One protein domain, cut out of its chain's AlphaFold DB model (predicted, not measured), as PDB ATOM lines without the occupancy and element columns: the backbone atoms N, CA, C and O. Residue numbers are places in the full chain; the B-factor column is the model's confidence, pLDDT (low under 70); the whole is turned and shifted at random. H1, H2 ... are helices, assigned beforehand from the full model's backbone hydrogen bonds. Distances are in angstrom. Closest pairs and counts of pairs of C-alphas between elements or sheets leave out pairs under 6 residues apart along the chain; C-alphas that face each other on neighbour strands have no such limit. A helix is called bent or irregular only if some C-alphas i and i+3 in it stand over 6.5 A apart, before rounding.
ATOM      1  N   GLU A   2      25.171 -42.838  14.540       71.19
ATOM      2  CA  GLU A   2      24.135 -42.144  15.354       71.19
ATOM      3  C   GLU A   2      22.847 -42.956  15.619       71.19
ATOM      4  O   GLU A   2      22.250 -42.881  16.691       71.19
ATOM      5  N   LYS A   3      22.406 -43.772  14.650       70.62
ATOM      6  CA  LYS A   3      21.213 -44.622  14.794       70.62
ATOM      7  C   LYS A   3      21.432 -45.817  15.733       70.62
ATOM      8  O   LYS A   3      20.492 -46.216  16.411       70.62
ATOM      9  N   GLU A   4      22.632 -46.391  15.744       69.44
ATOM     10  CA  GLU A   4      22.983 -47.514  16.627       69.44
ATOM     11  C   GLU A   4      23.120 -47.020  18.066       69.44
ATOM     12  O   GLU A   4      22.459 -47.556  18.946       69.44
ATOM     13  N   GLU A   5      23.820 -45.903  18.279       77.75
ATOM     14  CA  GLU A   5      23.936 -45.257  19.595       77.75
ATOM     15  C   GLU A   5      22.565 -44.868  20.177       77.75
ATOM     16  O   GLU A   5      22.313 -45.013  21.375       77.75
ATOM     17  N   TYR A   6      21.638 -44.419  19.324       77.12
ATOM     18  CA  TYR A   6      20.261 -44.134  19.724       77.12
ATOM     19  C   TYR A   6      19.492 -45.392  20.159       77.12
ATOM     20  O   TYR A   6      18.780 -45.361  21.168       77.12
ATOM     21  N   LEU A   7      19.613 -46.497  19.414       77.75
ATOM     22  CA  LEU A   7      18.955 -47.763  19.755       77.75
ATOM     23  C   LEU A   7      19.541 -48.365  21.032       77.75
ATOM     24  O   LEU A   7      18.779 -48.757  21.915       77.75
ATOM     25  N   ASP A   8      20.861 -48.339  21.188       84.00
ATOM     26  CA  ASP A   8      21.547 -48.783  22.402       84.00
ATOM     27  C   ASP A   8      21.112 -47.962  23.620       84.00
ATOM     28  O   ASP A   8      20.814 -48.513  24.683       84.00
ATOM     29  N   GLY A   9      20.959 -46.644  23.451       89.69
ATOM     30  CA  GLY A   9      20.406 -45.767  24.478       89.69
ATOM     31  C   GLY A   9      18.977 -46.143  24.888       89.69
ATOM     32  O   GLY A   9      18.642 -46.096  26.075       89.69
ATOM     33  N   ILE A  10      18.129 -46.551  23.938       87.00
ATOM     34  CA  ILE A  10      16.773 -47.044  24.226       87.00
ATOM     35  C   ILE A  10      16.827 -48.384  24.957       87.00
ATOM     36  O   ILE A  10      16.158 -48.533  25.980       87.00
ATOM     37  N   HIS A  11      17.617 -49.343  24.477       87.88
ATOM     38  CA  HIS A  11      17.741 -50.661  25.098       87.88
ATOM     39  C   HIS A  11      18.229 -50.560  26.545       87.88
ATOM     40  O   HIS A  11      17.668 -51.198  27.436       87.88
ATOM     41  N   LEU A  12      19.202 -49.687  26.803       92.62
ATOM     42  CA  LEU A  12      19.728 -49.443  28.140       92.62
ATOM     43  C   LEU A  12      18.698 -48.774  29.062       92.62
ATOM     44  O   LEU A  12      18.598 -49.131  30.236       92.62
ATOM     45  N   ARG A  13      17.887 -47.841  28.546       90.94
ATOM     46  CA  ARG A  13      16.767 -47.260  29.307       90.94
ATOM     47  C   ARG A  13      15.695 -48.297  29.632       90.94
ATOM     48  O   ARG A  13      15.225 -48.318  30.763       90.94
ATOM     49  N   ILE A  14      15.341 -49.160  28.677       89.81
ATOM     50  CA  ILE A  14      14.395 -50.261  28.903       89.81
ATOM     51  C   ILE A  14      14.927 -51.176  30.007       89.81
ATOM     52  O   ILE A  14      14.201 -51.442  30.958       89.81
ATOM     53  N   ALA A  15      16.197 -51.585  29.929       88.75
ATOM     54  CA  ALA A  15      16.823 -52.443  30.932       88.75
ATOM     55  C   ALA A  15      16.753 -51.833  32.343       88.75
ATOM     56  O   ALA A  15      16.336 -52.513  33.281       88.75
ATOM     57  N   ARG A  16      17.083 -50.543  32.485       92.75
ATOM     58  CA  ARG A  16      17.005 -49.827  33.770       92.75
ATOM     59  C   ARG A  16      15.585 -49.793  34.327       92.75
ATOM     60  O   ARG A  16      15.368 -50.272  35.430       92.75
ATOM     61  N   VAL A  17      14.612 -49.339  33.532       93.06
ATOM     62  CA  VAL A  17      13.206 -49.270  33.964       93.06
ATOM     63  C   VAL A  17      12.685 -50.651  34.364       93.06
ATOM     64  O   VAL A  17      11.992 -50.782  35.367       93.06
ATOM     65  N   THR A  18      13.029 -51.704  33.616       90.12
ATOM     66  CA  THR A  18      12.607 -53.062  33.983       90.12
ATOM     67  C   THR A  18      13.221 -53.548  35.289       90.12
ATOM     68  O   THR A  18      12.564 -54.302  36.003       90.12
ATOM     69  N   GLU A  19      14.449 -53.142  35.615       93.19
ATOM     70  CA  GLU A  19      15.077 -53.527  36.878       93.19
ATOM     71  C   GLU A  19      14.494 -52.753  38.056       93.19
ATOM     72  O   GLU A  19      14.138 -53.370  39.059       93.19
ATOM     73  N   ASP A  20      14.275 -51.447  37.901       93.31
ATOM     74  CA  ASP A  20      13.624 -50.619  38.920       93.31
ATOM     75  C   ASP A  20      12.239 -51.182  39.282       93.31
ATOM     76  O   ASP A  20      11.901 -51.326  40.457       93.31
ATOM     77  N   LEU A  21      11.459 -51.623  38.286       90.12
ATOM     78  CA  LEU A  21      10.168 -52.281  38.523       90.12
ATOM     79  C   LEU A  21      10.293 -53.587  39.320       90.12
ATOM     80  O   LEU A  21       9.433 -53.878  40.152       90.12
ATOM     81  N   ARG A  22      11.359 -54.375  39.110       88.56
ATOM     82  CA  ARG A  22      11.608 -55.592  39.905       88.56
ATOM     83  C   ARG A  22      11.998 -55.280  41.341       88.56
ATOM     84  O   ARG A  22      11.707 -56.092  42.220       88.56
ATOM     85  N   VAL A  23      12.709 -54.180  41.571       91.69
ATOM     86  CA  VAL A  23      13.065 -53.723  42.921       91.69
ATOM     87  C   VAL A  23      11.802 -53.281  43.652       91.69
ATOM     88  O   VAL A  23      11.500 -53.843  44.701       91.69
ATOM     89  N   ILE A  24      10.991 -52.416  43.032       88.38
ATOM     90  CA  ILE A  24       9.705 -51.963  43.588       88.38
ATOM     91  C   ILE A  24       8.802 -53.157  43.920       88.38
ATOM     92  O   ILE A  24       8.247 -53.238  45.012       88.38
ATOM     93  N   GLN A  25       8.680 -54.134  43.016       82.62
ATOM     94  CA  GLN A  25       7.875 -55.330  43.269       82.62
ATOM     95  C   GLN A  25       8.387 -56.143  44.469       82.62
ATOM     96  O   GLN A  25       7.585 -56.665  45.243       82.62
ATOM     97  N   ARG A  26       9.711 -56.282  44.625       84.75
ATOM     98  CA  ARG A  26      10.311 -56.982  45.771       84.75
ATOM     99  C   ARG A  26      10.012 -56.252  47.076       84.75
ATOM    100  O   ARG A  26       9.570 -56.896  48.019       84.75
ATOM    101  N   GLU A  27      10.190 -54.937  47.104       85.25
ATOM    102  CA  GLU A  27       9.921 -54.113  48.285       85.25
ATOM    103  C   GLU A  27       8.445 -54.154  48.686       85.25
ATOM    104  O   GLU A  27       8.139 -54.424  49.846       85.25
ATOM    105  N   LEU A  28       7.525 -54.012  47.726       83.31
ATOM    106  CA  LEU A  28       6.086 -54.121  47.981       83.31
ATOM    107  C   LEU A  28       5.689 -55.511  48.494       83.31
ATOM    108  O   LEU A  28       4.867 -55.620  49.401       83.31
ATOM    109  N   ASN A  29       6.285 -56.580  47.961       81.56
ATOM    110  CA  ASN A  29       6.049 -57.937  48.463       81.56
ATOM    111  C   ASN A  29       6.592 -58.129  49.886       81.56
ATOM    112  O   ASN A  29       5.929 -58.759  50.708       81.56
ATOM    113  N   CYS A  30       7.779 -57.594  50.189       78.12
ATOM    114  CA  CYS A  30       8.336 -57.619  51.540       78.12
ATOM    115  C   CYS A  30       7.438 -56.859  52.523       78.12
ATOM    116  O   CYS A  30       7.115 -57.400  53.577       78.12
ATOM    117  N   ALA A  31       6.975 -55.665  52.150       77.19
ATOM    118  CA  ALA A  31       6.034 -54.877  52.938       77.19
ATOM    119  C   ALA A  31       4.717 -55.642  53.173       77.19
ATOM    120  O   ALA A  31       4.252 -55.746  54.305       77.19
ATOM    121  N   ALA A  32       4.166 -56.285  52.138       75.56
ATOM    122  CA  ALA A  32       2.956 -57.100  52.248       75.56
ATOM    123  C   ALA A  32       3.130 -58.351  53.134       75.56
ATOM    124  O   ALA A  32       2.179 -58.771  53.787       75.56
ATOM    125  N   MET A  33       4.328 -58.946  53.183       77.19
ATOM    126  CA  MET A  33       4.645 -60.054  54.097       77.19
ATOM    127  C   MET A  33       4.859 -59.598  55.549       77.19
ATOM    128  O   MET A  33       4.672 -60.398  56.464       77.19
ATOM    129  N   GLN A  34       5.264 -58.345  55.766       70.94
ATOM    130  CA  GLN A  34       5.519 -57.774  57.095       70.94
ATOM    131  C   GLN A  34       4.265 -57.156  57.726       70.94
ATOM    132  O   GLN A  34       4.106 -57.250  58.938       70.94
ATOM    133  N   ALA A  35       3.340 -56.624  56.921       66.00
ATOM    134  CA  ALA A  35       2.094 -56.008  57.384       66.00
ATOM    135  C   ALA A  35       1.237 -56.875  58.344       66.00
ATOM    136  O   ALA A  35       0.677 -56.323  59.285       66.00
ATOM    137  N   PRO A  36       1.140 -58.217  58.206       65.00
ATOM    138  CA  PRO A  36       0.413 -59.052  59.171       65.00
ATOM    139  C   PRO A  36       1.083 -59.152  60.549       65.00
ATOM    140  O   PRO A  36       0.425 -59.522  61.519       65.00
ATOM    141  N   ASN A  37       2.387 -58.868  60.626       67.06
ATOM    142  CA  ASN A  37       3.185 -58.936  61.852       67.06
ATOM    143  C   ASN A  37       3.417 -57.553  62.485       67.06
ATOM    144  O   ASN A  37       3.929 -57.493  63.600       67.06
ATOM    145  N   ASP A  38       3.050 -56.472  61.789       69.12
ATOM    146  CA  ASP A  38       3.245 -55.090  62.225       69.12
ATOM    147  C   ASP A  38       2.018 -54.217  61.866       69.12
ATOM    148  O   ASP A  38       1.872 -53.769  60.721       69.12
ATOM    149  N   PRO A  39       1.104 -53.984  62.828       66.25
ATOM    150  CA  PRO A  39      -0.102 -53.196  62.601       66.25
ATOM    151  C   PRO A  39       0.170 -51.702  62.347       66.25
ATOM    152  O   PRO A  39      -0.633 -51.077  61.656       66.25
ATOM    153  N   GLU A  40       1.287 -51.134  62.821       68.31
ATOM    154  CA  GLU A  40       1.662 -49.739  62.521       68.31
ATOM    155  C   GLU A  40       2.095 -49.598  61.054       68.31
ATOM    156  O   GLU A  40       1.724 -48.643  60.369       68.31
ATOM    157  N   LEU A  41       2.807 -50.600  60.531       65.06
ATOM    158  CA  LEU A  41       3.191 -50.678  59.121       65.06
ATOM    159  C   LEU A  41       1.972 -50.877  58.205       65.06
ATOM    160  O   LEU A  41       1.914 -50.321  57.111       65.06
ATOM    161  N   MET A  42       0.959 -51.623  58.652       62.88
ATOM    162  CA  MET A  42      -0.310 -51.762  57.929       62.88
ATOM    163  C   MET A  42      -1.092 -50.438  57.855       62.88
ATOM    164  O   MET A  42      -1.681 -50.124  56.816       62.88
ATOM    165  N   GLU A  43      -1.092 -49.646  58.929       66.56
ATOM    166  CA  GLU A  43      -1.736 -48.329  58.964       66.56
ATOM    167  C   GLU A  43      -0.988 -47.303  58.091       66.56
ATOM    168  O   GLU A  43      -1.626 -46.562  57.345       66.56
ATOM    169  N   ALA A  44       0.350 -47.332  58.077       66.75
ATOM    170  CA  ALA A  44       1.169 -46.504  57.184       66.75
ATOM    171  C   ALA A  44       0.931 -46.834  55.697       66.75
ATOM    172  O   ALA A  44       0.567 -45.952  54.921       66.75
ATOM    173  N   LEU A  45       0.985 -48.120  55.321       63.47
ATOM    174  CA  LEU A  45       0.769 -48.575  53.938       63.47
ATOM    175  C   LEU A  45      -0.659 -48.337  53.421       63.47
ATOM    176  O   LEU A  45      -0.884 -48.279  52.209       63.47
ATOM    177  N   SER A  46      -1.642 -48.254  54.322       61.78
ATOM    178  CA  SER A  46      -3.040 -47.955  53.982       61.78
ATOM    179  C   SER A  46      -3.369 -46.463  54.039       61.78
ATOM    180  O   SER A  46      -4.455 -46.059  53.609       61.78
ATOM    181  N   ALA A  47      -2.433 -45.628  54.497       63.22
ATOM    182  CA  ALA A  47      -2.585 -44.189  54.448       63.22
ATOM    183  C   ALA A  47      -2.650 -43.731  52.981       63.22
ATOM    184  O   ALA A  47      -1.773 -44.020  52.165       63.22
ATOM    185  N   LEU A  48      -3.697 -42.964  52.642       52.09
ATOM    186  CA  LEU A  48      -3.924 -42.403  51.300       52.09
ATOM    187  C   LEU A  48      -2.659 -41.833  50.607       52.09
ATOM    188  O   LEU A  48      -2.500 -42.112  49.415       52.09
ATOM    189  N   PRO A  49      -1.755 -41.097  51.299       57.59
ATOM    190  CA  PRO A  49      -0.548 -40.527  50.694       57.59
ATOM    191  C   PRO A  49       0.427 -41.567  50.130       57.59
ATOM    192  O   PRO A  49       1.147 -41.274  49.181       57.59
ATOM    193  N   GLU A  50       0.450 -42.783  50.682       61.97
ATOM    194  CA  GLU A  50       1.341 -43.860  50.228       61.97
ATOM    195  C   GLU A  50       0.729 -44.669  49.076       61.97
ATOM    196  O   GLU A  50       1.439 -45.254  48.255       61.97
ATOM    197  N   THR A  51      -0.600 -44.636  48.941       67.44
ATOM    198  CA  THR A  51      -1.308 -45.320  47.849       67.44
ATOM    199  C   THR A  51      -1.309 -44.531  46.537       67.44
ATOM    200  O   THR A  51      -1.388 -45.133  45.464       67.44
ATOM    201  N   GLU A  52      -1.195 -43.200  46.585       78.00
ATOM    202  CA  GLU A  52      -1.212 -42.335  45.397       78.00
ATOM    203  C   GLU A  52      -0.021 -42.600  44.446       78.00
ATOM    204  O   GLU A  52      -0.264 -42.833  43.256       78.00
ATOM    205  N   PRO A  53       1.241 -42.702  44.916       81.62
ATOM    206  CA  PRO A  53       2.369 -43.095  44.069       81.62
ATOM    207  C   PRO A  53       2.181 -44.462  43.400       81.62
ATOM    208  O   PRO A  53       2.535 -44.641  42.233       81.62
ATOM    209  N   ILE A  54       1.580 -45.422  44.112       82.50
ATOM    210  CA  ILE A  54       1.289 -46.765  43.588       82.50
ATOM    211  C   ILE A  54       0.222 -46.694  42.487       82.50
ATOM    212  O   ILE A  54       0.348 -47.369  41.462       82.50
ATOM    213  N   GLN A  55      -0.809 -45.861  42.656       81.62
ATOM    214  CA  GLN A  55      -1.829 -45.647  41.628       81.62
ATOM    215  C   GLN A  55      -1.247 -44.986  40.376       81.62
ATOM    216  O   GLN A  55      -1.504 -45.458  39.269       81.62
ATOM    217  N   VAL A  56      -0.411 -43.956  40.538       87.00
ATOM    218  CA  VAL A  56       0.283 -43.300  39.420       87.00
ATOM    219  C   VAL A  56       1.172 -44.296  38.674       87.00
ATOM    220  O   VAL A  56       1.108 -44.377  37.444       87.00
ATOM    221  N   LEU A  57       1.954 -45.099  39.404       86.44
ATOM    222  CA  LEU A  57       2.791 -46.144  38.818       86.44
ATOM    223  C   LEU A  57       1.948 -47.157  38.034       86.44
ATOM    224  O   LEU A  57       2.275 -47.474  36.891       86.44
ATOM    225  N   ARG A  58       0.835 -47.627  38.607       86.31
ATOM    226  CA  ARG A  58      -0.087 -48.556  37.939       86.31
ATOM    227  C   ARG A  58      -0.628 -47.975  36.633       86.31
ATOM    228  O   ARG A  58      -0.537 -48.633  35.600       86.31
ATOM    229  N   SER A  59      -1.156 -46.752  36.658       83.75
ATOM    230  CA  SER A  59      -1.696 -46.100  35.460       83.75
ATOM    231  C   SER A  59      -0.632 -45.912  34.376       83.75
ATOM    232  O   SER A  59      -0.900 -46.173  33.203       83.75
ATOM    233  N   ALA A  60       0.587 -45.517  34.752       85.75
ATOM    234  CA  ALA A  60       1.699 -45.374  33.816       85.75
ATOM    235  C   ALA A  60       2.101 -46.717  33.179       85.75
ATOM    236  O   ALA A  60       2.360 -46.782  31.975       85.75
ATOM    237  N   LEU A  61       2.115 -47.801  33.961       89.44
ATOM    238  CA  LEU A  61       2.414 -49.146  33.468       89.44
ATOM    239  C   LEU A  61       1.336 -49.680  32.526       89.44
ATOM    240  O   LEU A  61       1.675 -50.262  31.497       89.44
ATOM    241  N   ASP A  62       0.059 -49.448  32.827       86.38
ATOM    242  CA  ASP A  62      -1.044 -49.855  31.953       86.38
ATOM    243  C   ASP A  62      -0.991 -49.111  30.610       86.38
ATOM    244  O   ASP A  62      -1.084 -49.728  29.544       86.38
ATOM    245  N   GLN A  63      -0.736 -47.800  30.625       84.12
ATOM    246  CA  GLN A  63      -0.515 -47.025  29.399       84.12
ATOM    247  C   GLN A  63       0.689 -47.548  28.604       84.12
ATOM    248  O   GLN A  63       0.611 -47.715  27.383       84.12
ATOM    249  N   MET A  64       1.795 -47.858  29.288       87.94
ATOM    250  CA  MET A  64       2.992 -48.411  28.656       87.94
ATOM    251  C   MET A  64       2.727 -49.794  28.056       87.94
ATOM    252  O   MET A  64       3.182 -50.082  26.949       87.94
ATOM    253  N   ARG A  65       1.945 -50.642  28.731       87.00
ATOM    254  CA  ARG A  65       1.533 -51.955  28.226       87.00
ATOM    255  C   ARG A  65       0.764 -51.824  26.916       87.00
ATOM    256  O   ARG A  65       1.100 -52.516  25.954       87.00
ATOM    257  N   HIS A  66      -0.226 -50.933  26.856       85.06
ATOM    258  CA  HIS A  66      -0.985 -50.681  25.628       85.06
ATOM    259  C   HIS A  66      -0.080 -50.182  24.499       85.06
ATOM    260  O   HIS A  66      -0.140 -50.691  23.376       85.06
ATOM    261  N   PHE A  67       0.811 -49.238  24.807       85.62
ATOM    262  CA  PHE A  67       1.757 -48.703  23.836       85.62
ATOM    263  C   PHE A  67       2.710 -49.776  23.290       85.62
ATOM    264  O   PHE A  67       2.886 -49.878  22.076       85.62
ATOM    265  N   LEU A  68       3.311 -50.593  24.157       85.69
ATOM    266  CA  LEU A  68       4.255 -51.641  23.757       85.69
ATOM    267  C   LEU A  68       3.578 -52.751  22.955       85.69
ATOM    268  O   LEU A  68       4.153 -53.231  21.973       85.69
ATOM    269  N   TRP A  69       2.351 -53.132  23.327       85.00
ATOM    270  CA  TRP A  69       1.549 -54.059  22.535       85.00
ATOM    271  C   TRP A  69       1.339 -53.505  21.122       85.00
ATOM    272  O   TRP A  69       1.678 -54.181  20.153       85.00
ATOM    273  N   PHE A  70       0.902 -52.247  20.995       78.62
ATOM    274  CA  PHE A  70       0.714 -51.593  19.699       78.62
ATOM    275  C   PHE A  70       2.014 -51.486  18.893       78.62
ATOM    276  O   PHE A  70       2.032 -51.804  17.706       78.62
ATOM    277  N   TYR A  71       3.117 -51.078  19.526       80.62
ATOM    278  CA  TYR A  71       4.425 -50.986  18.878       80.62
ATOM    279  C   TYR A  71       4.856 -52.337  18.300       80.62
ATOM    280  O   TYR A  71       5.297 -52.412  17.156       80.62
ATOM    281  N   THR A  72       4.653 -53.412  19.062       77.00
ATOM    282  CA  THR A  72       4.939 -54.780  18.623       77.00
ATOM    283  C   THR A  72       4.031 -55.191  17.463       77.00
ATOM    284  O   THR A  72       4.515 -55.770  16.498       77.00
ATOM    285  N   GLN A  73       2.741 -54.835  17.494       73.75
ATOM    286  CA  GLN A  73       1.824 -55.084  16.373       73.75
ATOM    287  C   GLN A  73       2.234 -54.323  15.105       73.75
ATOM    288  O   GLN A  73       2.174 -54.887  14.022       73.75
ATOM    289  N   VAL A  74       2.675 -53.067  15.212       72.12
ATOM    290  CA  VAL A  74       3.126 -52.260  14.061       72.12
ATOM    291  C   VAL A  74       4.443 -52.770  13.481       72.12
ATOM    292  O   VAL A  74       4.659 -52.667  12.276       72.12
ATOM    293  N   MET A  75       5.338 -53.289  14.323       70.81
ATOM    294  CA  MET A  75       6.618 -53.832  13.868       70.81
ATOM    295  C   MET A  75       6.496 -55.257  13.320       70.81
ATOM    296  O   MET A  75       7.258 -55.606  12.423       70.81
ATOM    297  N   ASN A  76       5.540 -56.051  13.815       68.44
ATOM    298  CA  ASN A  76       5.365 -57.449  13.413       68.44
ATOM    299  C   ASN A  76       4.298 -57.661  12.327       68.44
ATOM    300  O   ASN A  76       4.365 -58.669  11.630       68.44
ATOM    301  N   ASN A  77       3.327 -56.753  12.161       51.38
ATOM    302  CA  ASN A  77       2.320 -56.851  11.104       51.38
ATOM    303  C   ASN A  77       2.624 -55.869   9.964       51.38
ATOM    304  O   ASN A  77       2.511 -54.655  10.136       51.38
ATOM    305  N   GLU A  78       2.844 -56.395   8.758       50.31
ATOM    306  CA  GLU A  78       2.703 -55.679   7.475       50.31
ATOM    307  C   GLU A  78       1.220 -55.382   7.144       50.31
ATOM    308  O   GLU A  78       0.777 -55.485   6.007       50.31
ATOM    309  N   SER A  79       0.389 -55.101   8.149       50.50
ATOM    310  CA  SER A  79      -1.031 -54.815   7.936       50.50
ATOM    311  C   SER A  79      -1.236 -53.315   7.727       50.50
ATOM    312  O   SER A  79      -0.498 -52.512   8.297       50.50
ATOM    313  N   GLU A  80      -2.265 -52.938   6.959       51.81
ATOM    314  CA  GLU A  80      -2.599 -51.581   6.483       51.81
ATOM    315  C   GLU A  80      -2.397 -50.426   7.484       51.81
ATOM    316  O   GLU A  80      -2.246 -49.270   7.086       51.81
ATOM    317  N   LEU A  81      -2.448 -50.689   8.791       50.16
ATOM    318  CA  LEU A  81      -2.202 -49.703   9.842       50.16
ATOM    319  C   LEU A  81      -0.721 -49.281   9.929       50.16
ATOM    320  O   LEU A  81      -0.433 -48.098  10.126       50.16
ATOM    321  N   GLY A  82       0.204 -50.225   9.734       52.56
ATOM    322  CA  GLY A  82       1.638 -49.972   9.599       52.56
ATOM    323  C   GLY A  82       1.954 -49.169   8.338       52.56
ATOM    324  O   GLY A  82       2.734 -48.215   8.402       52.56
ATOM    325  N   ASP A  83       1.262 -49.458   7.231       55.03
ATOM    326  CA  ASP A  83       1.386 -48.710   5.974       55.03
ATOM    327  C   ASP A  83       0.807 -47.298   6.071       55.03
ATOM    328  O   ASP A  83       1.463 -46.340   5.662       55.03
ATOM    329  N   LYS A  84      -0.362 -47.121   6.701       58.16
ATOM    330  CA  LYS A  84      -0.958 -45.794   6.964       58.16
ATOM    331  C   LYS A  84      -0.064 -44.939   7.869       58.16
ATOM    332  O   LYS A  84       0.020 -43.724   7.674       58.16
ATOM    333  N   LEU A  85       0.631 -45.545   8.837       54.81
ATOM    334  CA  LEU A  85       1.583 -44.842   9.703       54.81
ATOM    335  C   LEU A  85       2.890 -44.510   8.962       54.81
ATOM    336  O   LEU A  85       3.361 -43.374   9.047       54.81
ATOM    337  N   ARG A  86       3.450 -45.446   8.184       57.38
ATOM    338  CA  ARG A  86       4.660 -45.224   7.368       57.38
ATOM    339  C   ARG A  86       4.430 -44.193   6.258       57.38
ATOM    340  O   ARG A  86       5.257 -43.294   6.117       57.38
ATOM    341  N   GLN A  87       3.293 -44.231   5.556       55.84
ATOM    342  CA  GLN A  87       2.908 -43.209   4.570       55.84
ATOM    343  C   GLN A  87       2.789 -41.817   5.196       55.84
ATOM    344  O   GLN A  87       3.259 -40.842   4.614       55.84
ATOM    345  N   ARG A  88       2.199 -41.690   6.394       50.72
ATOM    346  CA  ARG A  88       2.039 -40.383   7.065       50.72
ATOM    347  C   ARG A  88       3.336 -39.833   7.655       50.72
ATOM    348  O   ARG A  88       3.488 -38.621   7.754       50.72
ATOM    349  N   ILE A  89       4.275 -40.703   8.027       51.50
ATOM    350  CA  ILE A  89       5.612 -40.300   8.486       51.50
ATOM    351  C   ILE A  89       6.502 -39.879   7.305       51.50
ATOM    352  O   ILE A  89       7.305 -38.963   7.461       51.50
ATOM    353  N   GLN A  90       6.356 -40.504   6.133       48.62
ATOM    354  CA  GLN A  90       7.143 -40.168   4.939       48.62
ATOM    355  C   GLN A  90       6.653 -38.905   4.206       48.62
ATOM    356  O   GLN A  90       7.413 -38.317   3.444       48.62
ATOM    357  N   THR A  91       5.420 -38.446   4.444       46.03
ATOM    358  CA  THR A  91       4.797 -37.343   3.682       46.03
ATOM    359  C   THR A  91       4.970 -35.937   4.270       46.03
ATOM    360  O   THR A  91       4.448 -34.992   3.685       46.03
ATOM    361  N   LYS A  92       5.698 -35.725   5.379       37.41
ATOM    362  CA  LYS A  92       5.850 -34.365   5.940       37.41
ATOM    363  C   LYS A  92       7.262 -34.093   6.484       37.41
ATOM    364  O   LYS A  92       7.697 -34.810   7.390       37.41
ATOM    365  N   PRO A  93       7.989 -33.077   5.976       40.97
ATOM    366  CA  PRO A  93       9.295 -32.725   6.512       40.97
ATOM    367  C   PRO A  93       9.185 -31.872   7.789       40.97
ATOM    368  O   PRO A  93       8.220 -31.141   7.988       40.97
ATOM    369  N   ALA A  94      10.247 -31.986   8.594       42.78
ATOM    370  CA  ALA A  94      10.739 -31.090   9.649       42.78
ATOM    371  C   ALA A  94       9.889 -30.867  10.925       42.78
ATOM    372  O   ALA A  94       9.004 -30.027  11.001       42.78
ATOM    373  N   GLY A  95      10.267 -31.612  11.974       46.41
ATOM    374  CA  GLY A  95      10.845 -31.022  13.193       46.41
ATOM    375  C   GLY A  95      10.015 -30.032  14.014       46.41
ATOM    376  O   GLY A  95      10.391 -28.878  14.065       46.41
ATOM    377  N   ASP A  96       8.935 -30.492  14.657       45.09
ATOM    378  CA  ASP A  96       8.552 -30.133  16.052       45.09
ATOM    379  C   ASP A  96       7.172 -30.712  16.428       45.09
ATOM    380  O   ASP A  96       6.853 -30.960  17.589       45.09
TER     381      ASP A  96
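This is residues 2 to 96 of the 130 residues of an uncharacterized protein of Acidobacteria bacterium (UniProt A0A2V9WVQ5). What would one see first? A long, open V: the long helices H1 and H3 are its arms, short H2 sits at the turn between them, and H4 makes a corner at the far end of H3. Residues 2 to 20 of H1 and the tail, residues 91 to 96, stick out. What builds it, and how large is it? The printed part has 95 residues with four named helices, in the order H1, H2, H3, H4, and no named strand: all helix. It is extended, with a radius of gyration of the C-alphas of 20.3 A and spans of 61 by 28 by 27 A.

What does the longest helix touch? H1, residues 2 to 37, touches H2, residues 39 to 46, only at the corner by their link, with its residues 31 to 36 alone; the closest C-alphas, of Ala 35 and Met 42, are 4.9 A apart. They run opposite ways at a steep tilt of 39 degrees. H1 is apart from H3, residues 48 to 76, and from H4, residues 80 to 90. How do the others stand? H2 and H3 are close but not clearly touching, Leu 45 and Thr 51 having the closest C-alphas at 7.2 A. H3, with residues 74 to 75 alone, only just touches H4, only at the corner by their link, with 3 pairs of C-alphas within 8 A, the closest Val 74 and Gly 82 at 5.2 A; they are about perpendicular at 87 degrees. Are the backbones helical throughout? Every O i to N i+4 pair is within hydrogen-bond range in H2 and H4, against 30 of 32 in H1 and 23 of 25 in H3.

Where does H1 run? It goes 53.7 A from C-alpha 2 at (24.135, -42.144, 15.354) to C-alpha 37 at (3.185, -58.936, 61.852), and is only just irregular: C-alphas 33 and 36 are 6.7 A apart. And the rest? H2 measures 10.5 A, H3 41.8 A and H4 15.1 A, ending at C-alpha 90 at (7.143, -40.168, 4.939).

How far does it reach, and is it cut? The C-alphas farthest apart, of Asn 37 and Thr 91, are 62.1 A apart; the printed part has no cut, and its three links are tight. Where is confidence low? Residue 4, residues 35 to 51 and residues 76 to 96 have pLDDT under 70; the mean of the printed part is 72.7.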